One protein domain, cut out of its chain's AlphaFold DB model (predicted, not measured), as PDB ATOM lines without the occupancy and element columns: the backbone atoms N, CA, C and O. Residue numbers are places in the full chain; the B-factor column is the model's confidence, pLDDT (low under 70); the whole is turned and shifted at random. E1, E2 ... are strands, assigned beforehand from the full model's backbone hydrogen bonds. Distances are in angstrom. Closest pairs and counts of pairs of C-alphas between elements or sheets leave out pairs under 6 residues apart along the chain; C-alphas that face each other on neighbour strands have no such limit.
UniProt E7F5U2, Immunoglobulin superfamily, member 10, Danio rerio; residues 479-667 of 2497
ATOM      1  N   ARG A 479     -19.638 -20.883  65.917       87.34
ATOM      2  CA  ARG A 479     -20.404 -22.114  66.137       87.34
ATOM      3  C   ARG A 479     -20.091 -23.151  65.060       87.34
ATOM      4  O   ARG A 479     -20.247 -22.882  63.875       87.34
ATOM      5  N   ARG A 480     -19.678 -24.341  65.501       83.94
ATOM      6  CA  ARG A 480     -19.429 -25.523  64.670       83.94
ATOM      7  C   ARG A 480     -20.254 -26.683  65.213       83.94
ATOM      8  O   ARG A 480     -19.820 -27.402  66.109       83.94
ATOM      9  N   ASP A 481     -21.466 -26.817  64.697       73.12
ATOM     10  CA  ASP A 481     -22.368 -27.932  64.992       73.12
ATOM     11  C   ASP A 481     -22.560 -28.843  63.769       73.12
ATOM     12  O   ASP A 481     -22.098 -28.549  62.665       73.12
ATOM     13  N   ASN A 482     -23.302 -29.937  63.946       69.20
ATOM     14  CA  ASN A 482     -23.604 -30.895  62.873       69.20
ATOM     15  C   ASN A 482     -24.475 -30.325  61.724       69.20
ATOM     16  O   ASN A 482     -24.779 -31.055  60.781       69.20
ATOM     17  N   GLN A 483     -24.904 -29.058  61.787       71.05
ATOM     18  CA  GLN A 483     -25.609 -28.347  60.709       71.05
ATOM     19  C   GLN A 483     -24.686 -27.361  59.962       71.05
ATOM     20  O   GLN A 483     -25.047 -26.858  58.896       71.05
ATOM     21  N   THR A 484     -23.487 -27.096  60.490       75.82
ATOM     22  CA  THR A 484     -22.537 -26.100  59.981       75.82
ATOM     23  C   THR A 484     -21.786 -26.634  58.751       75.82
ATOM     24  O   THR A 484     -20.749 -27.283  58.862       75.82
ATOM     25  N   ARG A 485     -22.316 -26.364  57.552       79.19
ATOM     26  CA  ARG A 485     -21.743 -26.794  56.261       79.19
ATOM     27  C   ARG A 485     -20.632 -25.859  55.777       79.19
ATOM     28  O   ARG A 485     -20.902 -24.700  55.460       79.19
ATOM     29  N   THR A 486     -19.422 -26.389  55.612       85.62
ATOM     30  CA  THR A 486     -18.268 -25.653  55.073       85.62
ATOM     31  C   THR A 486     -18.142 -25.718  53.545       85.62
ATOM     32  O   THR A 486     -17.656 -24.756  52.956       85.62
ATOM     33  N   GLU A 487     -18.622 -26.770  52.869       88.44
ATOM     34  CA  GLU A 487     -18.464 -26.951  51.412       88.44
ATOM     35  C   GLU A 487     -19.764 -26.736  50.617       88.44
ATOM     36  O   GLU A 487     -20.746 -27.473  50.770       88.44
ATOM     37  N   HIS A 488     -19.744 -25.776  49.692       88.34
ATOM     38  CA  HIS A 488     -20.897 -25.364  48.887       88.34
ATOM     39  C   HIS A 488     -20.609 -25.507  47.386       88.34
ATOM     40  O   HIS A 488     -19.567 -25.067  46.895       88.34
ATOM     41  N   LEU A 489     -21.549 -26.109  46.657       89.18
ATOM     42  CA  LEU A 489     -21.546 -26.226  45.199       89.18
ATOM     43  C   LEU A 489     -22.587 -25.277  44.608       89.18
ATOM     44  O   LEU A 489     -23.731 -25.255  45.056       89.18
ATOM     45  N   LEU A 490     -22.191 -24.531  43.583       87.91
ATOM     46  CA  LEU A 490     -23.050 -23.660  42.795       87.91
ATOM     47  C   LEU A 490     -22.917 -23.966  41.309       87.91
ATOM     48  O   LEU A 490     -21.854 -24.355  40.829       87.91
ATOM     49  N   LEU A 491     -23.993 -23.720  40.572       87.33
ATOM     50  CA  LEU A 491     -23.946 -23.563  39.122       87.33
ATOM     51  C   LEU A 491     -23.769 -22.072  38.796       87.33
ATOM     52  O   LEU A 491     -24.145 -21.218  39.603       87.33
ATOM     53  N   VAL A 492     -23.184 -21.742  37.641       84.22
ATOM     54  CA  VAL A 492     -23.002 -20.343  37.206       84.22
ATOM     55  C   VAL A 492     -24.338 -19.590  37.228       84.22
ATOM     56  O   VAL A 492     -25.333 -20.057  36.682       84.22
ATOM     57  N   GLY A 493     -24.351 -18.417  37.866       78.25
ATOM     58  CA  GLY A 493     -25.554 -17.611  38.098       78.25
ATOM     59  C   GLY A 493     -26.326 -17.958  39.380       78.25
ATOM     60  O   GLY A 493     -27.190 -17.179  39.781       78.25
ATOM     61  N   GLY A 494     -25.995 -19.063  40.054       77.05
ATOM     62  CA  GLY A 494     -26.580 -19.453  41.338       77.05
ATOM     63  C   GLY A 494     -26.223 -18.514  42.497       77.05
ATOM     64  O   GLY A 494     -25.420 -17.588  42.356       77.05
ATOM     65  N   MET A 495     -26.819 -18.770  43.665       85.77
ATOM     66  CA  MET A 495     -26.586 -18.008  44.897       85.77
ATOM     67  C   MET A 495     -26.247 -18.923  46.080       85.77
ATOM     68  O   MET A 495     -26.766 -20.034  46.164       85.77
ATOM     69  N   THR A 496     -25.405 -18.455  47.004       87.37
ATOM     70  CA  THR A 496     -25.115 -19.139  48.279       87.37
ATOM     71  C   THR A 496     -25.112 -18.164  49.445       87.37
ATOM     72  O   THR A 496     -24.849 -16.977  49.252       87.37
ATOM     73  N   GLU A 497     -25.340 -18.683  50.649       88.50
ATOM     74  CA  GLU A 497     -25.237 -17.943  51.905       88.50
ATOM     75  C   GLU A 497     -24.332 -18.702  52.882       88.50
ATOM     76  O   GLU A 497     -24.639 -19.809  53.330       88.50
ATOM     77  N   LEU A 498     -23.189 -18.100  53.208       91.06
ATOM     78  CA  LEU A 498     -22.203 -18.636  54.137       91.06
ATOM     79  C   LEU A 498     -22.475 -18.037  55.523       91.06
ATOM     80  O   LEU A 498     -22.210 -16.861  55.775       91.06
ATOM     81  N   ASN A 499     -23.059 -18.832  56.419       88.31
ATOM     82  CA  ASN A 499     -23.523 -18.362  57.723       88.31
ATOM     83  C   ASN A 499     -22.432 -18.498  58.801       88.31
ATOM     84  O   ASN A 499     -22.121 -19.608  59.232       88.31
ATOM     85  N   CYS A 500     -21.881 -17.373  59.265       89.18
ATOM     86  CA  CYS A 500     -20.906 -17.345  60.353       89.18
ATOM     87  C   CYS A 500     -21.558 -16.964  61.694       89.18
ATOM     88  O   CYS A 500     -21.527 -15.811  62.117       89.18
ATOM     89  N   GLN A 501     -22.151 -17.946  62.379       87.80
ATOM     90  CA  GLN A 501     -22.795 -17.725  63.680       87.80
ATOM     91  C   GLN A 501     -21.748 -17.557  64.793       87.80
ATOM     92  O   GLN A 501     -21.140 -18.534  65.238       87.80
ATOM     93  N   THR A 502     -21.554 -16.327  65.269       88.35
ATOM     94  CA  THR A 502     -20.585 -15.998  66.330       88.35
ATOM     95  C   THR A 502     -21.244 -15.765  67.684       88.35
ATOM     96  O   THR A 502     -22.323 -15.178  67.758       88.35
ATOM     97  N   PHE A 503     -20.556 -16.123  68.763       86.85
ATOM     98  CA  PHE A 503     -20.972 -15.841  70.134       86.85
ATOM     99  C   PHE A 503     -19.750 -15.516  71.000       86.85
ATOM    100  O   PHE A 503     -18.661 -16.047  70.791       86.85
ATOM    101  N   GLY A 504     -19.923 -14.587  71.936       85.04
ATOM    102  CA  GLY A 504     -18.833 -13.990  72.701       85.04
ATOM    103  C   GLY A 504     -19.322 -12.824  73.548       85.04
ATOM    104  O   GLY A 504     -20.409 -12.293  73.301       85.04
ATOM    105  N   ASN A 505     -18.521 -12.437  74.536       79.88
ATOM    106  CA  ASN A 505     -18.705 -11.198  75.285       79.88
ATOM    107  C   ASN A 505     -17.375 -10.430  75.282       79.88
ATOM    108  O   ASN A 505     -16.384 -11.038  75.678       79.88
ATOM    109  N   PRO A 506     -17.315  -9.150  74.859       83.00
ATOM    110  CA  PRO A 506     -18.361  -8.430  74.121       83.00
ATOM    111  C   PRO A 506     -18.719  -9.140  72.799       83.00
ATOM    112  O   PRO A 506     -17.984 -10.022  72.353       83.00
ATOM    113  N   LYS A 507     -19.849  -8.774  72.170       81.97
ATOM    114  CA  LYS A 507     -20.292  -9.398  70.906       81.97
ATOM    115  C   LYS A 507     -19.148  -9.351  69.868       81.97
ATOM    116  O   LYS A 507     -18.671  -8.248  69.591       81.97
ATOM    117  N   PRO A 508     -18.730 -10.488  69.276       86.38
ATOM    118  CA  PRO A 508     -17.612 -10.508  68.340       86.38
ATOM    119  C   PRO A 508     -17.841  -9.634  67.103       86.38
ATOM    120  O   PRO A 508     -18.943  -9.555  66.556       86.38
ATOM    121  N   ILE A 509     -16.758  -9.016  66.641       85.72
ATOM    122  CA  ILE A 509     -16.645  -8.380  65.329       85.72
ATOM    123  C   ILE A 509     -16.436  -9.484  64.292       85.72
ATOM    124  O   ILE A 509     -15.633 -10.389  64.519       85.72
ATOM    125  N   ILE A 510     -17.121  -9.385  63.152       88.93
ATOM    126  CA  ILE A 510     -17.068 -10.381  62.078       88.93
ATOM    127  C   ILE A 510     -16.363  -9.782  60.857       88.93
ATOM    128  O   ILE A 510     -16.787  -8.751  60.326       88.93
ATOM    129  N   GLU A 511     -15.295 -10.434  60.405       88.01
ATOM    130  CA  GLU A 511     -14.538 -10.084  59.200       88.01
ATOM    131  C   GLU A 511     -14.396 -11.310  58.292       88.01
ATOM    132  O   GLU A 511     -14.179 -12.422  58.758       88.01
ATOM    133  N   TRP A 512     -14.512 -11.112  56.984       90.13
ATOM    134  CA  TRP A 512     -14.404 -12.145  55.962       90.13
ATOM    135  C   TRP A 512     -13.166 -11.914  55.093       90.13
ATOM    136  O   TRP A 512     -12.917 -10.791  54.662       90.13
ATOM    137  N   ILE A 513     -12.413 -12.974  54.797       88.06
ATOM    138  CA  ILE A 513     -11.432 -13.011  53.701       88.06
ATOM    139  C   ILE A 513     -12.090 -13.708  52.511       88.06
ATOM    140  O   ILE A 513     -12.510 -14.859  52.645       88.06
ATOM    141  N   LEU A 514     -12.166 -13.033  51.363       88.09
ATOM    142  CA  LEU A 514     -12.623 -13.622  50.100       88.09
ATOM    143  C   LEU A 514     -11.495 -14.418  49.397       88.09
ATOM    144  O   LEU A 514     -10.321 -14.212  49.716       88.09
ATOM    145  N   PRO A 515     -11.797 -15.264  48.388       81.30
ATOM    146  CA  PRO A 515     -10.790 -16.024  47.635       81.30
ATOM    147  C   PRO A 515      -9.702 -15.202  46.924       81.30
ATOM    148  O   PRO A 515      -8.662 -15.755  46.575       81.30
ATOM    149  N   ASP A 516      -9.919 -13.903  46.696       74.75
ATOM    150  CA  ASP A 516      -8.923 -12.979  46.132       74.75
ATOM    151  C   ASP A 516      -7.964 -12.388  47.190       74.75
ATOM    152  O   ASP A 516      -7.048 -11.636  46.849       74.75
ATOM    153  N   GLY A 517      -8.161 -12.727  48.468       73.57
ATOM    154  CA  GLY A 517      -7.409 -12.214  49.612       73.57
ATOM    155  C   GLY A 517      -7.955 -10.911  50.207       73.57
ATOM    156  O   GLY A 517      -7.368 -10.394  51.161       73.57
ATOM    157  N   SER A 518      -9.060 -10.359  49.692       71.68
ATOM    158  CA  SER A 518      -9.653  -9.133  50.235       71.68
ATOM    159  C   SER A 518     -10.310  -9.362  51.604       71.68
ATOM    160  O   SER A 518     -11.087 -10.296  51.792       71.68
ATOM    161  N   LYS A 519      -9.988  -8.491  52.575       78.62
ATOM    162  CA  LYS A 519     -10.600  -8.454  53.917       78.62
ATOM    163  C   LYS A 519     -11.799  -7.503  53.931       78.62
ATOM    164  O   LYS A 519     -11.650  -6.329  53.593       78.62
ATOM    165  N   ILE A 520     -12.961  -7.995  54.357       83.70
ATOM    166  CA  ILE A 520     -14.238  -7.269  54.366       83.70
ATOM    167  C   ILE A 520     -14.935  -7.450  55.721       83.70
ATOM    168  O   ILE A 520     -15.189  -8.567  56.153       83.70
ATOM    169  N   ARG A 521     -15.269  -6.350  56.396       84.80
ATOM    170  CA  ARG A 521     -15.907  -6.349  57.723       84.80
ATOM    171  C   ARG A 521     -17.427  -6.263  57.609       84.80
ATOM    172  O   ARG A 521     -17.931  -5.532  56.762       84.80
ATOM    173  N   ALA A 522     -18.148  -6.988  58.458       82.31
ATOM    174  CA  ALA A 522     -19.608  -6.962  58.494       82.31
ATOM    175  C   ALA A 522     -20.153  -5.690  59.191       82.31
ATOM    176  O   ALA A 522     -19.573  -5.265  60.197       82.31
ATOM    177  N   PRO A 523     -21.289  -5.115  58.742       83.64
ATOM    178  CA  PRO A 523     -22.001  -5.403  57.494       83.64
ATOM    179  C   PRO A 523     -21.331  -4.760  56.264       83.64
ATOM    180  O   PRO A 523     -20.679  -3.723  56.369       83.64
ATOM    181  N   TYR A 524     -21.551  -5.340  55.082       86.59
ATOM    182  CA  TYR A 524     -21.007  -4.859  53.804       86.59
ATOM    183  C   TYR A 524     -21.972  -5.118  52.636       86.59
ATOM    184  O   TYR A 524     -22.818  -6.009  52.699       86.59
ATOM    185  N   ASN A 525     -21.831  -4.354  51.554       81.06
ATOM    186  CA  ASN A 525     -22.499  -4.592  50.276       81.06
ATOM    187  C   ASN A 525     -21.589  -4.092  49.138       81.06
ATOM    188  O   ASN A 525     -21.044  -2.990  49.238       81.06
ATOM    189  N   SER A 526     -21.399  -4.887  48.086       78.96
ATOM    190  CA  SER A 526     -20.567  -4.526  46.931       78.96
ATOM    191  C   SER A 526     -21.260  -3.530  45.985       78.96
ATOM    192  O   SER A 526     -22.485  -3.410  45.971       78.96
ATOM    193  N   GLU A 527     -20.483  -2.818  45.152       72.44
ATOM    194  CA  GLU A 527     -21.012  -1.842  44.171       72.44
ATOM    195  C   GLU A 527     -22.008  -2.473  43.168       72.44
ATOM    196  O   GLU A 527     -22.878  -1.781  42.644       72.44
ATOM    197  N   ASP A 528     -21.895  -3.782  42.918       75.41
ATOM    198  CA  ASP A 528     -22.753  -4.590  42.038       75.41
ATOM    199  C   ASP A 528     -23.857  -5.377  42.782       75.41
ATOM    200  O   ASP A 528     -24.629  -6.093  42.150       75.41
ATOM    201  N   GLN A 529     -23.931  -5.263  44.115       72.51
ATOM    202  CA  GLN A 529     -24.797  -6.039  45.018       72.51
ATOM    203  C   GLN A 529     -24.662  -7.575  44.941       72.51
ATOM    204  O   GLN A 529     -25.507  -8.288  45.493       72.51
ATOM    205  N   ARG A 530     -23.608  -8.111  44.302       81.92
ATOM    206  CA  ARG A 530     -23.349  -9.561  44.279       81.92
ATOM    207  C   ARG A 530     -22.876 -10.095  45.624       81.92
ATOM    208  O   ARG A 530     -23.274 -11.192  45.993       81.92
ATOM    209  N   ILE A 531     -22.039  -9.353  46.350       84.62
ATOM    210  CA  ILE A 531     -21.468  -9.781  47.633       84.62
ATOM    211  C   ILE A 531     -22.062  -8.918  48.745       84.62
ATOM    212  O   ILE A 531     -21.701  -7.753  48.921       84.62
ATOM    213  N   VAL A 532     -22.975  -9.517  49.505       84.10
ATOM    214  CA  VAL A 532     -23.653  -8.896  50.647       84.10
ATOM    215  C   VAL A 532     -23.173  -9.578  51.924       84.10
ATOM    216  O   VAL A 532     -23.091 -10.799  51.965       84.10
ATOM    217  N   ILE A 533     -22.875  -8.814  52.974       86.27
ATOM    218  CA  ILE A 533     -22.559  -9.349  54.304       86.27
ATOM    219  C   ILE A 533     -23.502  -8.709  55.322       86.27
ATOM    220  O   ILE A 533     -23.483  -7.490  55.510       86.27
ATOM    221  N   THR A 534     -24.337  -9.514  55.977       84.77
ATOM    222  CA  THR A 534     -25.312  -9.025  56.963       84.77
ATOM    223  C   THR A 534     -24.631  -8.593  58.263       84.77
ATOM    224  O   THR A 534     -23.508  -8.990  58.573       84.77
ATOM    225  N   HIS A 535     -25.337  -7.814  59.086       76.17
ATOM    226  CA  HIS A 535     -24.882  -7.429  60.431       76.17
ATOM    227  C   HIS A 535     -24.861  -8.608  61.437       76.17
ATOM    228  O   HIS A 535     -24.427  -8.452  62.582       76.17
ATOM    229  N   GLU A 536     -25.335  -9.781  61.010       78.78
ATOM    230  CA  GLU A 536     -25.264 -11.055  61.731       78.78
ATOM    231  C   GLU A 536     -24.066 -11.912  61.288       78.78
ATOM    232  O   GLU A 536     -23.781 -12.921  61.922       78.78
ATOM    233  N   GLY A 537     -23.347 -11.505  60.231       80.59
ATOM    234  CA  GLY A 537     -22.166 -12.201  59.713       80.59
ATOM    235  C   GLY A 537     -22.418 -13.154  58.547       80.59
ATOM    236  O   GLY A 537     -21.475 -13.810  58.110       80.59
ATOM    237  N   ILE A 538     -23.645 -13.232  58.025       88.64
ATOM    238  CA  ILE A 538     -23.983 -14.064  56.860       88.64
ATOM    239  C   ILE A 538     -23.431 -13.393  55.600       88.64
ATOM    240  O   ILE A 538     -23.769 -12.241  55.337       88.64
ATOM    241  N   LEU A 539     -22.603 -14.100  54.829       91.84
ATOM    242  CA  LEU A 539     -22.103 -13.648  53.530       91.84
ATOM    243  C   LEU A 539     -22.907 -14.312  52.409       91.84
ATOM    244  O   LEU A 539     -22.788 -15.515  52.190       91.84
ATOM    245  N   SER A 540     -23.697 -13.525  51.684       89.41
ATOM    246  CA  SER A 540     -24.482 -13.973  50.533       89.41
ATOM    247  C   SER A 540     -23.758 -13.605  49.233       89.41
ATOM    248  O   SER A 540     -23.533 -12.421  48.967       89.41
ATOM    249  N   VAL A 541     -23.418 -14.604  48.409       88.03
ATOM    250  CA  VAL A 541     -22.942 -14.403  47.028       88.03
ATOM    251  C   VAL A 541     -24.115 -14.639  46.084       88.03
ATOM    252  O   VAL A 541     -24.639 -15.749  46.013       88.03
ATOM    253  N   LYS A 542     -24.531 -13.599  45.363       83.54
ATOM    254  CA  LYS A 542     -25.606 -13.614  44.363       83.54
ATOM    255  C   LYS A 542     -25.007 -13.593  42.961       83.54
ATOM    256  O   LYS A 542     -24.055 -12.854  42.717       83.54
ATOM    257  N   SER A 543     -25.592 -14.359  42.041       81.60
ATOM    258  CA  SER A 543     -25.111 -14.483  40.657       81.60
ATOM    259  C   SER A 543     -23.622 -14.843  40.601       81.60
ATOM    260  O   SER A 543     -22.792 -14.080  40.105       81.60
ATOM    261  N   ALA A 544     -23.290 -16.005  41.167       83.03
ATOM    262  CA  ALA A 544     -21.922 -16.498  41.257       83.03
ATOM    263  C   ALA A 544     -21.310 -16.754  39.867       83.03
ATOM    264  O   ALA A 544     -21.884 -17.453  39.025       83.03
ATOM    265  N   GLU A 545     -20.121 -16.203  39.643       83.03
ATOM    266  CA  GLU A 545     -19.287 -16.418  38.465       83.03
ATOM    267  C   GLU A 545     -18.215 -17.478  38.766       83.03
ATOM    268  O   GLU A 545     -17.862 -17.728  39.917       83.03
ATOM    269  N   ILE A 546     -17.631 -18.087  37.727       81.45
ATOM    270  CA  ILE A 546     -16.586 -19.122  37.885       81.45
ATOM    271  C   ILE A 546     -15.392 -18.603  38.717       81.45
ATOM    272  O   ILE A 546     -14.772 -19.365  39.460       81.45
ATOM    273  N   SER A 547     -15.107 -17.297  38.646       77.42
ATOM    274  CA  SER A 547     -14.073 -16.597  39.420       77.42
ATOM    275  C   SER A 547     -14.324 -16.506  40.927       77.42
ATOM    276  O   SER A 547     -13.369 -16.264  41.657       77.42
ATOM    277  N   ASP A 548     -15.555 -16.719  41.403       85.32
ATOM    278  CA  ASP A 548     -15.866 -16.750  42.840       85.32
ATOM    279  C   ASP A 548     -15.502 -18.116  43.481       85.32
ATOM    280  O   ASP A 548     -15.628 -18.312  44.688       85.32
ATOM    281  N   THR A 549     -15.019 -19.084  42.686       85.46
ATOM    282  CA  THR A 549     -14.557 -20.396  43.173       85.46
ATOM    283  C   THR A 549     -13.306 -20.266  44.044       85.46
ATOM    284  O   THR A 549     -12.239 -19.881  43.564       85.46
ATOM    285  N   GLY A 550     -13.396 -20.683  45.307       84.71
ATOM    286  CA  GLY A 550     -12.259 -20.692  46.225       84.71
ATOM    287  C   GLY A 550     -12.644 -20.796  47.698       84.71
ATOM    288  O   GLY A 550     -13.742 -21.236  48.046       84.71
ATOM    289  N   VAL A 551     -11.706 -20.424  48.572       87.33
ATOM    290  CA  VAL A 551     -11.838 -20.535  50.032       87.33
ATOM    291  C   VAL A 551     -12.108 -19.161  50.638       87.33
ATOM    292  O   VAL A 551     -11.346 -18.221  50.428       87.33
ATOM    293  N   TYR A 552     -13.188 -19.075  51.408       91.20
ATOM    294  CA  TYR A 552     -13.627 -17.902  52.151       91.20
ATOM    295  C   TYR A 552     -13.346 -18.155  53.635       91.20
ATOM    296  O   TYR A 552     -13.728 -19.204  54.150       91.20
ATOM    297  N   HIS A 553     -12.723 -17.224  54.352       91.29
ATOM    298  CA  HIS A 553     -12.518 -17.368  55.801       91.29
ATOM    299  C   HIS A 553     -13.399 -16.374  56.544       91.29
ATOM    300  O   HIS A 553     -13.234 -15.175  56.348       91.29
ATOM    301  N   CYS A 554     -14.281 -16.851  57.420       93.36
ATOM    302  CA  CYS A 554     -14.850 -16.003  58.457       93.36
ATOM    303  C   CYS A 554     -13.888 -15.948  59.646       93.36
ATOM    304  O   CYS A 554     -13.425 -16.984  60.125       93.36
ATOM    305  N   ILE A 555     -13.634 -14.742  60.136       92.09
ATOM    306  CA  ILE A 555     -12.959 -14.451  61.390       92.09
ATOM    307  C   ILE A 555     -13.962 -13.776  62.317       92.09
ATOM    308  O   ILE A 555     -14.601 -12.789  61.950       92.09
ATOM    309  N   ALA A 556     -14.043 -14.277  63.541       90.58
ATOM    310  CA  ALA A 556     -14.672 -13.597  64.655       90.58
ATOM    311  C   ALA A 556     -13.568 -13.089  65.594       90.58
ATOM    312  O   ALA A 556     -12.654 -13.844  65.921       90.58
ATOM    313  N   THR A 557     -13.636 -11.840  66.056       88.05
ATOM    314  CA  THR A 557     -12.686 -11.297  67.045       88.05
ATOM    315  C   THR A 557     -13.374 -10.374  68.046       88.05
ATOM    316  O   THR A 557     -14.167  -9.508  67.678       88.05
ATOM    317  N   SER A 558     -13.047 -10.530  69.327       81.35
ATOM    318  CA  SER A 558     -13.437  -9.626  70.419       81.35
ATOM    319  C   SER A 558     -12.227  -8.818  70.916       81.35
ATOM    320  O   SER A 558     -12.133  -8.455  72.092       81.35
ATOM    321  N   TYR A 559     -11.282  -8.554  70.004       75.74
ATOM    322  CA  TYR A 559      -9.992  -7.876  70.182       75.74
ATOM    323  C   TYR A 559      -8.966  -8.627  71.043       75.74
ATOM    324  O   TYR A 559      -7.803  -8.735  70.661       75.74
ATOM    325  N   LEU A 560      -9.373  -9.187  72.183       76.31
ATOM    326  CA  LEU A 560      -8.486  -9.920  73.091       76.31
ATOM    327  C   LEU A 560      -8.493 -11.445  72.887       76.31
ATOM    328  O   LEU A 560      -7.638 -12.120  73.468       76.31
ATOM    329  N   ASP A 561      -9.414 -11.946  72.064       85.72
ATOM    330  CA  ASP A 561      -9.618 -13.346  71.686       85.72
ATOM    331  C   ASP A 561     -10.238 -13.401  70.274       85.72
ATOM    332  O   ASP A 561     -10.915 -12.451  69.866       85.72
ATOM    333  N   ALA A 562      -9.994 -14.476  69.519       87.83
ATOM    334  CA  ALA A 562     -10.466 -14.619  68.139       87.83
ATOM    335  C   ALA A 562     -10.588 -16.086  67.701       87.83
ATOM    336  O   ALA A 562      -9.883 -16.963  68.201       87.83
ATOM    337  N   ASP A 563     -11.453 -16.335  66.720       90.54
ATOM    338  CA  ASP A 563     -11.737 -17.659  66.166       90.54
ATOM    339  C   ASP A 563     -11.962 -17.590  64.640       90.54
ATOM    340  O   ASP A 563     -12.388 -16.559  64.118       90.54
ATOM    341  N   VAL A 564     -11.655 -18.670  63.907       88.93
ATOM    342  CA  VAL A 564     -11.622 -18.696  62.426       88.93
ATOM    343  C   VAL A 564     -12.309 -19.943  61.855       88.93
ATOM    344  O   VAL A 564     -12.061 -21.071  62.290       88.93
ATOM    345  N   LEU A 565     -13.157 -19.760  60.838       89.81
ATOM    346  CA  LEU A 565     -13.848 -20.832  60.114       89.81
ATOM    347  C   LEU A 565     -13.688 -20.654  58.597       89.81
ATOM    348  O   LEU A 565     -14.072 -19.628  58.038       89.81
ATOM    349  N   ALA A 566     -13.139 -21.671  57.931       88.91
ATOM    350  CA  ALA A 566     -12.974 -21.700  56.480       88.91
ATOM    351  C   ALA A 566     -14.171 -22.382  55.797       88.91
ATOM    352  O   ALA A 566     -14.497 -23.529  56.098       88.91
ATOM    353  N   PHE A 567     -14.779 -21.685  54.844       90.01
ATOM    354  CA  PHE A 567     -15.776 -22.186  53.904       90.01
ATOM    355  C   PHE A 567     -15.137 -22.335  52.521       90.01
ATOM    356  O   PHE A 567     -14.212 -21.601  52.174       90.01
ATOM    357  N   ARG A 568     -15.648 -23.240  51.685       89.66
ATOM    358  CA  ARG A 568     -15.220 -23.367  50.289       89.66
ATOM    359  C   ARG A 568     -16.411 -23.431  49.345       89.66
ATOM    360  O   ARG A 568     -17.290 -24.274  49.505       89.66
ATOM    361  N   VAL A 569     -16.389 -22.562  48.340       90.15
ATOM    362  CA  VAL A 569     -17.401 -22.466  47.284       90.15
ATOM    363  C   VAL A 569     -16.791 -22.959  45.975       90.15
ATOM    364  O   VAL A 569     -15.677 -22.570  45.623       90.15
ATOM    365  N   THR A 570     -17.507 -23.823  45.259       89.72
ATOM    366  CA  THR A 570     -17.127 -24.306  43.920       89.72
ATOM    367  C   THR A 570     -18.226 -23.960  42.925       89.72
ATOM    368  O   THR A 570     -19.362 -24.391  43.113       89.72
ATOM    369  N   VAL A 571     -17.903 -23.195  41.877       87.71
ATOM    370  CA  VAL A 571     -18.866 -22.749  40.857       87.71
ATOM    371  C   VAL A 571     -18.618 -23.498  39.545       87.71
ATOM    372  O   VAL A 571     -17.565 -23.352  38.926       87.71
ATOM    373  N   MET A 572     -19.593 -24.302  39.118       85.44
ATOM    374  CA  MET A 572     -19.523 -25.164  37.933       85.44
ATOM    375  C   MET A 572     -20.342 -24.591  36.759       85.44
ATOM    376  O   MET A 572     -21.412 -24.021  36.986       85.44
ATOM    377  N   PRO A 573     -19.897 -24.751  35.495       84.61
ATOM    378  CA  PRO A 573     -20.697 -24.372  34.328       84.61
ATOM    379  C   PRO A 573     -21.962 -25.236  34.217       84.61
ATOM    380  O   PRO A 573     -21.973 -26.375  34.685       84.61
ATOM    381  N   LEU A 574     -23.020 -24.706  33.595       80.76
ATOM    382  CA  LEU A 574     -24.266 -25.447  33.341       80.76
ATOM    383  C   LEU A 574     -24.042 -26.579  32.330       80.76
ATOM    384  O   LEU A 574     -24.397 -27.727  32.599       80.76
ATOM    385  N   ASP A 575     -23.405 -26.245  31.208       74.80
ATOM    386  CA  ASP A 575     -23.043 -27.184  30.152       74.80
ATOM    387  C   ASP A 575     -21.882 -28.109  30.560       74.80
ATOM    388  O   ASP A 575     -21.110 -27.834  31.489       74.80
ATOM    389  N   ILE A 576     -21.756 -29.218  29.828       72.04
ATOM    390  CA  ILE A 576     -20.708 -30.231  29.988       72.04
ATOM    391  C   ILE A 576     -20.055 -30.435  28.622       72.04
ATOM    392  O   ILE A 576     -20.708 -30.876  27.677       72.04
ATOM    393  N   GLU A 577     -18.766 -30.121  28.510       70.03
ATOM    394  CA  GLU A 577     -17.987 -30.421  27.307       70.03
ATOM    395  C   GLU A 577     -17.687 -31.932  27.246       70.03
ATOM    396  O   GLU A 577     -17.443 -32.561  28.278       70.03
ATOM    397  N   GLU A 578     -17.637 -32.539  26.052       65.83
ATOM    398  CA  GLU A 578     -17.336 -33.981  25.923       65.83
ATOM    399  C   GLU A 578     -15.956 -34.369  26.497       65.83
ATOM    400  O   GLU A 578     -15.733 -35.528  26.854       65.83
ATOM    401  N   GLU A 579     -15.037 -33.403  26.625       65.69
ATOM    402  CA  GLU A 579     -13.732 -33.577  27.275       65.69
ATOM    403  C   GLU A 579     -13.828 -33.748  28.809       65.69
ATOM    404  O   GLU A 579     -12.930 -34.350  29.402       65.69
ATOM    405  N   GLU A 580     -14.910 -33.288  29.456       65.84
ATOM    406  CA  GLU A 580     -15.146 -33.490  30.895       65.84
ATOM    407  C   GLU A 580     -15.696 -34.886  31.231       65.84
ATOM    408  O   GLU A 580     -15.575 -35.330  32.377       65.84
ATOM    409  N   ILE A 581     -16.291 -35.595  30.260       76.36
ATOM    410  CA  ILE A 581     -16.913 -36.908  30.480       76.36
ATOM    411  C   ILE A 581     -15.825 -37.928  30.830       76.36
ATOM    412  O   ILE A 581     -15.087 -38.425  29.971       76.36
ATOM    413  N   ASN A 582     -15.733 -38.246  32.119       84.17
ATOM    414  CA  ASN A 582     -14.687 -39.093  32.676       84.17
ATOM    415  C   ASN A 582     -15.214 -40.299  33.470       84.17
ATOM    416  O   ASN A 582     -14.399 -41.115  33.892       84.17
ATOM    417  N   GLY A 583     -16.526 -40.415  33.668       81.21
ATOM    418  CA  GLY A 583     -17.201 -41.536  34.315       81.21
ATOM    419  C   GLY A 583     -17.770 -42.556  33.328       81.21
ATOM    420  O   GLY A 583     -17.444 -42.560  32.141       81.21
ATOM    421  N   ILE A 584     -18.616 -43.448  33.840       82.89
ATOM    422  CA  ILE A 584     -19.213 -44.554  33.083       82.89
ATOM    423  C   ILE A 584     -20.344 -44.071  32.155       82.89
ATOM    424  O   ILE A 584     -21.023 -43.084  32.441       82.89
ATOM    425  N   ARG A 585     -20.567 -44.785  31.044       85.63
ATOM    426  CA  ARG A 585     -21.760 -44.654  30.192       85.63
ATOM    427  C   ARG A 585     -22.642 -45.885  30.410       85.63
ATOM    428  O   ARG A 585     -22.141 -46.996  30.254       85.63
ATOM    429  N   VAL A 586     -23.904 -45.706  30.806       83.45
ATOM    430  CA  VAL A 586     -24.812 -46.807  31.191       83.45
ATOM    431  C   VAL A 586     -26.158 -46.664  30.489       83.45
ATOM    432  O   VAL A 586     -26.764 -45.596  30.533       83.45
ATOM    433  N   SER A 587     -26.649 -47.754  29.906       81.45
ATOM    434  CA  SER A 587     -28.024 -47.849  29.410       81.45
ATOM    435  C   SER A 587     -28.875 -48.691  30.362       81.45
ATOM    436  O   SER A 587     -28.402 -49.712  30.857       81.45
ATOM    437  N   HIS A 588     -30.119 -48.277  30.600       80.01
ATOM    438  CA  HIS A 588     -31.100 -48.989  31.428       80.01
ATOM    439  C   HIS A 588     -32.469 -49.045  30.742       80.01
ATOM    440  O   HIS A 588     -32.827 -48.133  30.001       80.01
ATOM    441  N   HIS A 589     -33.265 -50.071  31.037       73.78
ATOM    442  CA  HIS A 589     -34.663 -50.103  30.598       73.78
ATOM    443  C   HIS A 589     -35.521 -49.161  31.465       73.78
ATOM    444  O   HIS A 589     -35.186 -48.886  32.626       73.78
ATOM    445  N   LEU A 590     -36.648 -48.696  30.924       75.07
ATOM    446  CA  LEU A 590     -37.645 -47.910  31.650       75.07
ATOM    447  C   LEU A 590     -38.047 -48.613  32.966       75.07
ATOM    448  O   LEU A 590     -38.232 -49.827  33.012       75.07
ATOM    449  N   GLY A 591     -38.147 -47.864  34.067       69.93
ATOM    450  CA  GLY A 591     -38.509 -48.419  35.376       69.93
ATOM    451  C   GLY A 591     -37.408 -49.187  36.128       69.93
ATOM    452  O   GLY A 591     -37.633 -49.553  37.281       69.93
ATOM    453  N   GLN A 592     -36.209 -49.389  35.567       78.79
ATOM    454  CA  GLN A 592     -35.080 -49.958  36.324       78.79
ATOM    455  C   GLN A 592     -34.515 -48.983  37.374       78.79
ATOM    456  O   GLN A 592     -34.809 -47.788  37.371       78.79
ATOM    457  N   ASN A 593     -33.677 -49.494  38.285       84.63
ATOM    458  CA  ASN A 593     -32.983 -48.690  39.296       84.63
ATOM    459  C   ASN A 593     -31.546 -48.365  38.848       84.63
ATOM    460  O   ASN A 593     -30.735 -49.275  38.678       84.63
ATOM    461  N   LEU A 594     -31.209 -47.078  38.735       88.07
ATOM    462  CA  LEU A 594     -29.844 -46.607  38.472       88.07
ATOM    463  C   LEU A 594     -29.010 -46.626  39.757       88.07
ATOM    464  O   LEU A 594     -29.498 -46.217  40.812       88.07
ATOM    465  N   ARG A 595     -27.727 -46.999  39.667       90.63
ATOM    466  CA  ARG A 595     -26.750 -46.885  40.765       90.63
ATOM    467  C   ARG A 595     -25.418 -46.340  40.248       90.63
ATOM    468  O   ARG A 595     -24.718 -47.025  39.512       90.63
ATOM    469  N   LEU A 596     -25.046 -45.134  40.676       90.54
ATOM    470  CA  LEU A 596     -23.785 -44.477  40.323       90.54
ATOM    471  C   LEU A 596     -22.923 -44.292  41.577       90.54
ATOM    472  O   LEU A 596     -23.317 -43.586  42.506       90.54
ATOM    473  N   ASP A 597     -21.747 -44.924  41.628       89.45
ATOM    474  CA  ASP A 597     -20.819 -44.739  42.750       89.45
ATOM    475  C   ASP A 597     -19.946 -43.486  42.589       89.45
ATOM    476  O   ASP A 597     -19.531 -43.134  41.488       89.45
ATOM    477  N   CYS A 598     -19.646 -42.841  43.713       89.33
ATOM    478  CA  CYS A 598     -18.741 -41.698  43.817       89.33
ATOM    479  C   CYS A 598     -17.943 -41.754  45.133       89.33
ATOM    480  O   CYS A 598     -17.736 -40.753  45.816       89.33
ATOM    481  N   THR A 599     -17.503 -42.949  45.538       85.79
ATOM    482  CA  THR A 599     -16.668 -43.073  46.735       85.79
ATOM    483  C   THR A 599     -15.341 -42.319  46.574       85.79
ATOM    484  O   THR A 599     -14.564 -42.581  45.653       85.79
ATOM    485  N   SER A 600     -15.058 -41.401  47.504       84.69
ATOM    486  CA  SER A 600     -13.831 -40.594  47.540       84.69
ATOM    487  C   SER A 600     -12.961 -40.882  48.763       84.69
ATOM    488  O   SER A 600     -13.465 -41.158  49.851       84.69
ATOM    489  N   LEU A 601     -11.646 -40.758  48.592       83.16
ATOM    490  CA  LEU A 601     -10.639 -40.777  49.654       83.16
ATOM    491  C   LEU A 601     -10.181 -39.338  49.929       83.16
ATOM    492  O   LEU A 601      -9.875 -38.609  48.988       83.16
ATOM    493  N   SER A 602     -10.155 -38.917  51.195       80.84
ATOM    494  CA  SER A 602      -9.723 -37.571  51.600       80.84
ATOM    495  C   SER A 602      -9.448 -37.487  53.107       80.84
ATOM    496  O   SER A 602      -9.973 -38.285  53.886       80.84
ATOM    497  N   SER A 603      -8.671 -36.485  53.519       81.84
ATOM    498  CA  SER A 603      -8.433 -36.106  54.918       81.84
ATOM    499  C   SER A 603      -8.306 -34.574  54.979       81.84
ATOM    500  O   SER A 603      -7.347 -34.049  54.414       81.84
ATOM    501  N   PRO A 604      -9.260 -33.822  55.564       81.84
ATOM    502  CA  PRO A 604     -10.518 -34.276  56.170       81.84
ATOM    503  C   PRO A 604     -11.477 -34.919  55.155       81.84
ATOM    504  O   PRO A 604     -11.257 -34.861  53.941       81.84
ATOM    505  N   GLN A 605     -12.566 -35.509  55.649       82.10
ATOM    506  CA  GLN A 605     -13.650 -36.051  54.822       82.10
ATOM    507  C   GLN A 605     -14.184 -35.011  53.817       82.10
ATOM    508  O   GLN A 605     -14.299 -33.829  54.132       82.10
ATOM    509  N   ALA A 606     -14.505 -35.468  52.607       83.92
ATOM    510  CA  ALA A 606     -15.100 -34.654  51.560       83.92
ATOM    511  C   ALA A 606     -16.631 -34.637  51.662       83.92
ATOM    512  O   ALA A 606     -17.265 -35.672  51.879       83.92
ATOM    513  N   SER A 607     -17.214 -33.465  51.439       87.65
ATOM    514  CA  SER A 607     -18.622 -33.308  51.093       87.65
ATOM    515  C   SER A 607     -18.834 -33.804  49.662       87.65
ATOM    516  O   SER A 607     -18.082 -33.419  48.763       87.65
ATOM    517  N   ILE A 608     -19.825 -34.672  49.451       88.79
ATOM    518  CA  ILE A 608     -20.118 -35.301  48.155       88.79
ATOM    519  C   ILE A 608     -21.483 -34.808  47.679       88.79
ATOM    520  O   ILE A 608     -22.469 -34.930  48.403       88.79
ATOM    521  N   GLN A 609     -21.523 -34.215  46.487       89.64
ATOM    522  CA  GLN A 609     -22.679 -33.482  45.969       89.64
ATOM    523  C   GLN A 609     -22.865 -33.830  44.487       89.64
ATOM    524  O   GLN A 609     -21.906 -33.783  43.714       89.64
ATOM    525  N   TRP A 610     -24.080 -34.208  44.088       91.83
ATOM    526  CA  TRP A 610     -24.397 -34.587  42.707       91.83
ATOM    527  C   TRP A 610     -25.092 -33.445  41.958       91.83
ATOM    528  O   TRP A 610     -25.895 -32.729  42.540       91.83
ATOM    529  N   ILE A 611     -24.814 -33.304  40.664       91.15
ATOM    530  CA  ILE A 611     -25.569 -32.497  39.700       91.15
ATOM    531  C   ILE A 611     -26.218 -33.483  38.729       91.15
ATOM    532  O   ILE A 611     -25.535 -34.350  38.173       91.15
ATOM    533  N   LEU A 612     -27.529 -33.369  38.558       89.91
ATOM    534  CA  LEU A 612     -28.348 -34.281  37.760       89.91
ATOM    535  C   LEU A 612     -28.656 -33.661  36.370       89.91
ATOM    536  O   LEU A 612     -28.395 -32.470  36.180       89.91
ATOM    537  N   PRO A 613     -29.195 -34.420  35.389       84.21
ATOM    538  CA  PRO A 613     -29.418 -33.923  34.022       84.21
ATOM    539  C   PRO A 613     -30.356 -32.710  33.920       84.21
ATOM    540  O   PRO A 613     -30.248 -31.919  32.991       84.21
ATOM    541  N   ASP A 614     -31.248 -32.552  34.897       82.44
ATOM    542  CA  ASP A 614     -32.171 -31.421  35.068       82.44
ATOM    543  C   ASP A 614     -31.521 -30.197  35.755       82.44
ATOM    544  O   ASP A 614     -32.215 -29.297  36.226       82.44
ATOM    545  N   HIS A 615     -30.186 -30.177  35.844       84.42
ATOM    546  CA  HIS A 615     -29.363 -29.219  36.588       84.42
ATOM    547  C   HIS A 615     -29.653 -29.139  38.104       84.42
ATOM    548  O   HIS A 615     -29.115 -28.258  38.778       84.42
ATOM    549  N   THR A 616     -30.440 -30.050  38.692       84.07
ATOM    550  CA  THR A 616     -30.656 -30.043  40.149       84.07
ATOM    551  C   THR A 616     -29.407 -30.508  40.902       84.07
ATOM    552  O   THR A 616     -28.726 -31.454  40.494       84.07
ATOM    553  N   VAL A 617     -29.097 -29.830  42.014       85.58
ATOM    554  CA  VAL A 617     -27.972 -30.164  42.902       85.58
ATOM    555  C   VAL A 617     -28.492 -30.952  44.106       85.58
ATOM    556  O   VAL A 617     -29.364 -30.481  44.833       85.58
ATOM    557  N   LEU A 618     -27.950 -32.150  44.323       87.13
ATOM    558  CA  LEU A 618     -28.388 -33.115  45.329       87.13
ATOM    559  C   LEU A 618     -27.280 -33.358  46.369       87.13
ATOM    560  O   LEU A 618     -26.243 -33.949  46.064       87.13
ATOM    561  N   ASP A 619     -27.519 -32.925  47.609       77.71
ATOM    562  CA  ASP A 619     -26.626 -33.096  48.769       77.71
ATOM    563  C   ASP A 619     -27.159 -34.096  49.818       77.71
ATOM    564  O   ASP A 619     -26.450 -34.475  50.752       77.71
ATOM    565  N   LYS A 620     -28.424 -34.511  49.672       82.07
ATOM    566  CA  LYS A 620     -29.210 -35.374  50.566       82.07
ATOM    567  C   LYS A 620     -30.180 -36.203  49.723       82.07
ATOM    568  O   LYS A 620     -30.528 -35.808  48.617       82.07
ATOM    569  N   SER A 621     -30.662 -37.329  50.246       83.47
ATOM    570  CA  SER A 621     -31.723 -38.111  49.589       83.47
ATOM    571  C   SER A 621     -33.002 -37.286  49.397       83.47
ATOM    572  O   SER A 621     -33.485 -36.685  50.356       83.47
ATOM    573  N   TYR A 622     -33.581 -37.312  48.194       78.08
ATOM    574  CA  TYR A 622     -34.826 -36.616  47.859       78.08
ATOM    575  C   TYR A 622     -35.705 -37.457  46.920       78.08
ATOM    576  O   TYR A 622     -35.313 -37.796  45.802       78.08
ATOM    577  N   GLY A 623     -36.917 -37.800  47.371       81.55
ATOM    578  CA  GLY A 623     -37.857 -38.636  46.616       81.55
ATOM    579  C   GLY A 623     -37.239 -39.970  46.172       81.55
ATOM    580  O   GLY A 623     -36.597 -40.663  46.959       81.55
ATOM    581  N   LYS A 624     -37.386 -40.305  44.884       81.43
ATOM    582  CA  LYS A 624     -36.786 -41.496  44.247       81.43
ATOM    583  C   LYS A 624     -35.246 -41.506  44.228       81.43
ATOM    584  O   LYS A 624     -34.667 -42.542  43.909       81.43
ATOM    585  N   ARG A 625     -34.583 -40.378  44.510       84.68
ATOM    586  CA  ARG A 625     -33.133 -40.166  44.357       84.68
ATOM    587  C   ARG A 625     -32.460 -40.264  45.735       84.68
ATOM    588  O   ARG A 625     -32.432 -39.288  46.483       84.68
ATOM    589  N   THR A 626     -31.951 -41.439  46.108       84.65
ATOM    590  CA  THR A 626     -31.315 -41.671  47.418       84.65
ATOM    591  C   THR A 626     -29.793 -41.527  47.350       84.65
ATOM    592  O   THR A 626     -29.135 -42.074  46.468       84.65
ATOM    593  N   LEU A 627     -29.216 -40.791  48.304       85.30
ATOM    594  CA  LEU A 627     -27.777 -40.563  48.423       85.30
ATOM    595  C   LEU A 627     -27.239 -41.319  49.643       85.30
ATOM    596  O   LEU A 627     -27.636 -41.075  50.782       85.30
ATOM    597  N   HIS A 628     -26.351 -42.281  49.407       82.60
ATOM    598  CA  HIS A 628     -25.759 -43.103  50.461       82.60
ATOM    599  C   HIS A 628     -24.599 -42.367  51.165       82.60
ATOM    600  O   HIS A 628     -23.895 -41.567  50.551       82.60
ATOM    601  N   ARG A 629     -24.313 -42.704  52.437       73.23
ATOM    602  CA  ARG A 629     -23.214 -42.100  53.241       73.23
ATOM    603  C   ARG A 629     -21.812 -42.202  52.615       73.23
ATOM    604  O   ARG A 629     -20.901 -41.513  53.056       73.23
ATOM    605  N   ASN A 630     -21.623 -43.087  51.642       76.27
ATOM    606  CA  ASN A 630     -20.368 -43.294  50.921       76.27
ATOM    607  C   ASN A 630     -20.275 -42.485  49.607       76.27
ATOM    608  O   ASN A 630     -19.277 -42.615  48.905       76.27
ATOM    609  N   GLY A 631     -21.300 -41.698  49.257       79.06
ATOM    610  CA  GLY A 631     -21.366 -40.889  48.035       79.06
ATOM    611  C   GLY A 631     -22.118 -41.523  46.858       79.06
ATOM    612  O   GLY A 631     -22.358 -40.838  45.867       79.06
ATOM    613  N   THR A 632     -22.515 -42.801  46.943       88.65
ATOM    614  CA  THR A 632     -23.277 -43.466  45.872       88.65
ATOM    615  C   THR A 632     -24.679 -42.858  45.735       88.65
ATOM    616  O   THR A 632     -25.434 -42.815  46.709       88.65
ATOM    617  N   LEU A 633     -25.044 -42.457  44.517       91.98
ATOM    618  CA  LEU A 633     -26.403 -42.082  44.125       91.98
ATOM    619  C   LEU A 633     -27.161 -43.321  43.632       91.98
ATOM    620  O   LEU A 633     -26.646 -44.088  42.816       91.98
ATOM    621  N   VAL A 634     -28.397 -43.503  44.093       91.30
ATOM    622  CA  VAL A 634     -29.336 -44.508  43.583       91.30
ATOM    623  C   VAL A 634     -30.639 -43.821  43.189       91.30
ATOM    624  O   VAL A 634     -31.191 -43.061  43.981       91.30
ATOM    625  N   ILE A 635     -31.143 -44.080  41.982       89.02
ATOM    626  CA  ILE A 635     -32.438 -43.559  41.520       89.02
ATOM    627  C   ILE A 635     -33.377 -44.734  41.281       89.02
ATOM    628  O   ILE A 635     -33.072 -45.619  40.483       89.02
ATOM    629  N   HIS A 636     -34.502 -44.746  41.993       86.71
ATOM    630  CA  HIS A 636     -35.463 -45.843  41.963       86.71
ATOM    631  C   HIS A 636     -36.558 -45.620  40.911       86.71
ATOM    632  O   HIS A 636     -37.299 -44.638  40.983       86.71
ATOM    633  N   GLY A 637     -36.694 -46.544  39.959       79.98
ATOM    634  CA  GLY A 637     -37.682 -46.477  38.881       79.98
ATOM    635  C   GLY A 637     -37.449 -45.315  37.914       79.98
ATOM    636  O   GLY A 637     -38.179 -44.319  37.972       79.98
ATOM    637  N   LEU A 638     -36.441 -45.455  37.049       80.41
ATOM    638  CA  LEU A 638     -36.039 -44.497  36.013       80.41
ATOM    639  C   LEU A 638     -37.171 -44.128  35.045       80.41
ATOM    640  O   LEU A 638     -37.990 -44.968  34.671       80.41
ATOM    641  N   THR A 639     -37.162 -42.875  34.588       82.54
ATOM    642  CA  THR A 639     -38.111 -42.328  33.607       82.54
ATOM    643  C   THR A 639     -37.379 -41.697  32.422       82.54
ATOM    644  O   THR A 639     -36.207 -41.352  32.537       82.54
ATOM    645  N   TYR A 640     -38.068 -41.428  31.307       75.65
ATOM    646  CA  TYR A 640     -37.496 -40.681  30.170       75.65
ATOM    647  C   TYR A 640     -36.895 -39.301  30.539       75.65
ATOM    648  O   TYR A 640     -36.110 -38.759  29.766       75.65
ATOM    649  N   ARG A 641     -37.221 -38.728  31.713       79.26
ATOM    650  CA  ARG A 641     -36.627 -37.472  32.222       79.26
ATOM    651  C   ARG A 641     -35.263 -37.656  32.904       79.26
ATOM    652  O   ARG A 641     -34.590 -36.668  33.162       79.26
ATOM    653  N   ASP A 642     -34.860 -38.892  33.192       84.39
ATOM    654  CA  ASP A 642     -33.587 -39.240  33.840       84.39
ATOM    655  C   ASP A 642     -32.479 -39.589  32.809       84.39
ATOM    656  O   ASP A 642     -31.436 -40.147  33.149       84.39
ATOM    657  N   ILE A 643     -32.690 -39.263  31.526       83.64
ATOM    658  CA  ILE A 643     -31.679 -39.362  30.460       83.64
ATOM    659  C   ILE A 643     -30.736 -38.152  30.532       83.64
ATOM    660  O   ILE A 643     -31.191 -37.014  30.636       83.64
ATOM    661  N   GLY A 644     -29.425 -38.377  30.402       84.99
ATOM    662  CA  GLY A 644     -28.439 -37.305  30.243       84.99
ATOM    663  C   GLY A 644     -27.156 -37.521  31.040       84.99
ATOM    664  O   GLY A 644     -26.637 -38.635  31.122       84.99
ATOM    665  N   PHE A 645     -26.611 -36.441  31.598       88.53
ATOM    666  CA  PHE A 645     -25.323 -36.441  32.292       88.53
ATOM    667  C   PHE A 645     -25.473 -36.247  33.804       88.53
ATOM    668  O   PHE A 645     -26.193 -35.368  34.267       88.53
ATOM    669  N   TYR A 646     -24.723 -37.040  34.566       91.42
ATOM    670  CA  TYR A 646     -24.697 -37.034  36.026       91.42
ATOM    671  C   TYR A 646     -23.280 -36.705  36.499       91.42
ATOM    672  O   TYR A 646     -22.359 -37.496  36.284       91.42
ATOM    673  N   ARG A 647     -23.092 -35.554  37.152       91.13
ATOM    674  CA  ARG A 647     -21.794 -35.137  37.709       91.13
ATOM    675  C   ARG A 647     -21.797 -35.341  39.219       91.13
ATOM    676  O   ARG A 647     -22.712 -34.885  39.888       91.13
ATOM    677  N   CYS A 648     -20.758 -35.939  39.771       91.82
ATOM    678  CA  CYS A 648     -20.482 -35.949  41.197       91.82
ATOM    679  C   CYS A 648     -19.245 -35.101  41.492       91.82
ATOM    680  O   CYS A 648     -18.194 -35.305  40.880       91.82
ATOM    681  N   LEU A 649     -19.367 -34.186  42.450       90.47
ATOM    682  CA  LEU A 649     -18.271 -33.399  42.998       90.47
ATOM    683  C   LEU A 649     -17.983 -33.856  44.434       90.47
ATOM    684  O   LEU A 649     -18.878 -33.856  45.279       90.47
ATOM    685  N   ALA A 650     -16.725 -34.191  44.722       89.17
ATOM    686  CA  ALA A 650     -16.233 -34.453  46.073       89.17
ATOM    687  C   ALA A 650     -15.273 -33.328  46.493       89.17
ATOM    688  O   ALA A 650     -14.218 -33.166  45.883       89.17
ATOM    689  N   GLY A 651     -15.616 -32.546  47.519       85.79
ATOM    690  CA  GLY A 651     -14.850 -31.369  47.949       85.79
ATOM    691  C   GLY A 651     -14.551 -31.327  49.449       85.79
ATOM    692  O   GLY A 651     -15.381 -31.721  50.256       85.79
ATOM    693  N   ASN A 652     -13.378 -30.815  49.826       85.49
ATOM    694  CA  ASN A 652     -13.057 -30.345  51.182       85.49
ATOM    695  C   ASN A 652     -12.279 -29.013  51.085       85.49
ATOM    696  O   ASN A 652     -12.062 -28.514  49.976       85.49
ATOM    697  N   PHE A 653     -11.836 -28.418  52.199       80.84
ATOM    698  CA  PHE A 653     -11.131 -27.122  52.167       80.84
ATOM    699  C   PHE A 653      -9.772 -27.120  51.425       80.84
ATOM    700  O   PHE A 653      -9.265 -26.048  51.104       80.84
ATOM    701  N   LEU A 654      -9.197 -28.286  51.100       79.71
ATOM    702  CA  LEU A 654      -7.897 -28.423  50.420       79.71
ATOM    703  C   LEU A 654      -7.998 -28.516  48.884       79.71
ATOM    704  O   LEU A 654      -6.983 -28.369  48.201       79.71
ATOM    705  N   GLY A 655      -9.179 -28.830  48.341       81.67
ATOM    706  CA  GLY A 655      -9.415 -29.050  46.907       81.67
ATOM    707  C   GLY A 655     -10.678 -29.875  46.637       81.67
ATOM    708  O   GLY A 655     -11.345 -30.325  47.570       81.67
ATOM    709  N   ALA A 656     -11.062 -30.046  45.372       86.71
ATOM    710  CA  ALA A 656     -12.155 -30.938  44.972       86.71
ATOM    711  C   ALA A 656     -11.823 -31.764  43.726       86.71
ATOM    712  O   ALA A 656     -10.860 -31.501  43.008       86.71
ATOM    713  N   ASP A 657     -12.658 -32.771  43.491       87.77
ATOM    714  CA  ASP A 657     -12.518 -33.734  42.413       87.77
ATOM    715  C   ASP A 657     -13.879 -34.082  41.786       87.77
ATOM    716  O   ASP A 657     -14.906 -34.031  42.463       87.77
ATOM    717  N   LEU A 658     -13.877 -34.418  40.492       89.13
ATOM    718  CA  LEU A 658     -15.069 -34.514  39.641       89.13
ATOM    719  C   LEU A 658     -15.174 -35.876  38.931       89.13
ATOM    720  O   LEU A 658     -14.185 -36.392  38.396       89.13
ATOM    721  N   LEU A 659     -16.391 -36.417  38.879       90.57
ATOM    722  CA  LEU A 659     -16.777 -37.612  38.124       90.57
ATOM    723  C   LEU A 659     -18.054 -37.328  37.314       90.57
ATOM    724  O   LEU A 659     -19.087 -37.059  37.910       90.57
ATOM    725  N   ALA A 660     -18.012 -37.399  35.985       90.34
ATOM    726  CA  ALA A 660     -19.131 -37.114  35.084       90.34
ATOM    727  C   ALA A 660     -19.493 -38.347  34.236       90.34
ATOM    728  O   ALA A 660     -18.751 -38.726  33.328       90.34
ATOM    729  N   SER A 661     -20.635 -38.960  34.546       89.33
ATOM    730  CA  SER A 661     -21.179 -40.171  33.911       89.33
ATOM    731  C   SER A 661     -22.351 -39.838  32.975       89.33
ATOM    732  O   SER A 661     -22.995 -38.801  33.128       89.33
ATOM    733  N   GLN A 662     -22.655 -40.722  32.024       88.72
ATOM    734  CA  GLN A 662     -23.749 -40.571  31.055       88.72
ATOM    735  C   GLN A 662     -24.758 -41.717  31.203       88.72
ATOM    736  O   GLN A 662     -24.355 -42.872  31.342       88.72
ATOM    737  N   VAL A 663     -26.055 -41.408  31.153       87.95
ATOM    738  CA  VAL A 663     -27.150 -42.378  31.300       87.95
ATOM    739  C   VAL A 663     -28.136 -42.257  30.141       87.95
ATOM    740  O   VAL A 663     -28.562 -41.156  29.783       87.95
ATOM    741  N   THR A 664     -28.506 -43.401  29.571       85.74
ATOM    742  CA  THR A 664     -29.463 -43.551  28.465       85.74
ATOM    743  C   THR A 664     -30.559 -44.548  28.833       85.74
ATOM    744  O   THR A 664     -30.302 -45.514  29.551       85.74
ATOM    745  N   ILE A 665     -31.792 -44.313  28.375       80.91
ATOM    746  CA  ILE A 665     -32.964 -45.118  28.753       80.91
ATOM    747  C   ILE A 665     -33.728 -45.555  27.500       80.91
ATOM    748  O   ILE A 665     -33.841 -44.777  26.554       80.91
ATOM    749  N   TYR A 666     -34.203 -46.801  27.496       69.83
ATOM    750  CA  TYR A 666     -34.918 -47.443  26.387       69.83
ATOM    751  C   TYR A 666     -36.074 -48.326  26.898       69.83
ATOM    752  O   TYR A 666     -36.257 -48.475  28.107       69.83
ATOM    753  N   ASP A 667     -36.888 -48.842  25.979       50.83
ATOM    754  CA  ASP A 667     -38.225 -49.391  26.240       50.83
ATOM    755  C   ASP A 667     -38.468 -50.625  25.352       50.83
ATOM    756  O   ASP A 667     -38.092 -50.620  24.176       50.83
TER     757      ASP A 667
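AT A GLANCE: This is residues 479 to 667 of the 2497 residues of the protein "Immunoglobulin superfamily, member 10" of Danio rerio (UniProt E7F5U2). Look for two lobes of strands set end to end along an elongated outline of 66 by 33 by 26 A, only just a rod. The first lobe, E1 to E9, is a sandwich of a five-strand sheet and the small sheet E2-E7-E6; the second, E10 to E17, holds a four-strand sheet and the small sheet E11-E15-E14, and the larger sheets are partly face to face where the lobes meet. The printed part has 189 residues with no named helix and seventeen named strands, E1 to E17; the orders E1-E9-E8-E4-E5 and E10-E17-E16-E13 are mixed, the small sheets antiparallel. The class is all strand, though under half of the residues, 89, are in named strands. The whole is only just compact, close to loose, with a radius of gyration of the C-alphas of 19.1 A.

HOW THE PARTS SIT: Going on from Arg 479, you first meet E1, residues 487 to 491, an edge strand parallel to E9, residues 562 to 572; N 488 and O 568 are 2.9 A apart. E9 forms an antiparallel hairpin with E8, residues 550 to 557, where N 552 and O 567 are 2.8 A apart. E8 is antiparallel to E4, residues 509 to 513, with N 511 and O 555 at 2.9 A. E4 forms a hairpin with the other edge strand, E5, residues 519 to 521, with N 512 and O 520 at 2.8 A. This sheet is strongly twisted. Face to face with it, 8.5 A centre to centre where they face, is the sheet of E2, residues 496 to 498, E7, residues 539 to 541, and E6, residues 531 to 533. Check N 498 and O 539, 2.8 A, for E2 and E7, and N 540 and O 532, 2.8 A, for the hairpin E6 and E7. E3, residues 502 to 505, pairs with no named strand; its closest C-alphas to E8 are Thr 502 and Ala 556, 6.6 A. Further on, E10, residues 585 to 589, is parallel to E17, residues 655 to 666, with N 586 and O 662 at 2.9 A. E17 forms a hairpin with E16, residues 644 to 652, with N 648 and O 659 at 2.7 A. E16 is antiparallel to E13, residues 607 to 611, with N 611 and O 647 at 2.7 A. This sheet too is strongly twisted. E15, residues 633 to 635, is antiparallel to E11, residues 594 to 596, and forms a hairpin with E14, residues 625 to 627; look at N 594 and O 635, 2.9 A, and N 626 and O 634, 2.8 A. The closest C-alphas of E10 and E11 are His 588 and Leu 594, 7.5 A. E12, residues 600 to 603, pairs with no named strand; its closest C-alphas to E16 are Ser 600 and Ala 650, 6.8 A. The two larger sheets are face to face, their strands at 44 degrees; the closest C-alphas of E1 and E13 are Glu 487 and Ser 607, 6.4 A. With E2-E7-E6 they make a stack of sheets, three sheets face to face in turn.

IN THESE COORDINATES: Find C-alpha 487 at (-18.464, -26.951, 51.412), where E1 begins its 13.9 A. E8 runs 22.8 A and E9 33.3 A, from C-alpha 562 at (-10.466, -14.619, 68.139). E16 runs 26.9 A, and E17, the longest strand, 37.5 A to C-alpha 666 at (-34.918, -47.443, 26.387).

THE WHOLE: The C-alphas farthest apart are those of Leu 560 and Asp 667, 68.1 A. The printed part has no cut. The long links are E9 to E10, residues 573 to 584, and E13 to E14, residues 612 to 624. The mean pLDDT of the printed part is 83.6; look for values under 70 at residues 482, 578 to 580, 591, and 666 to 667.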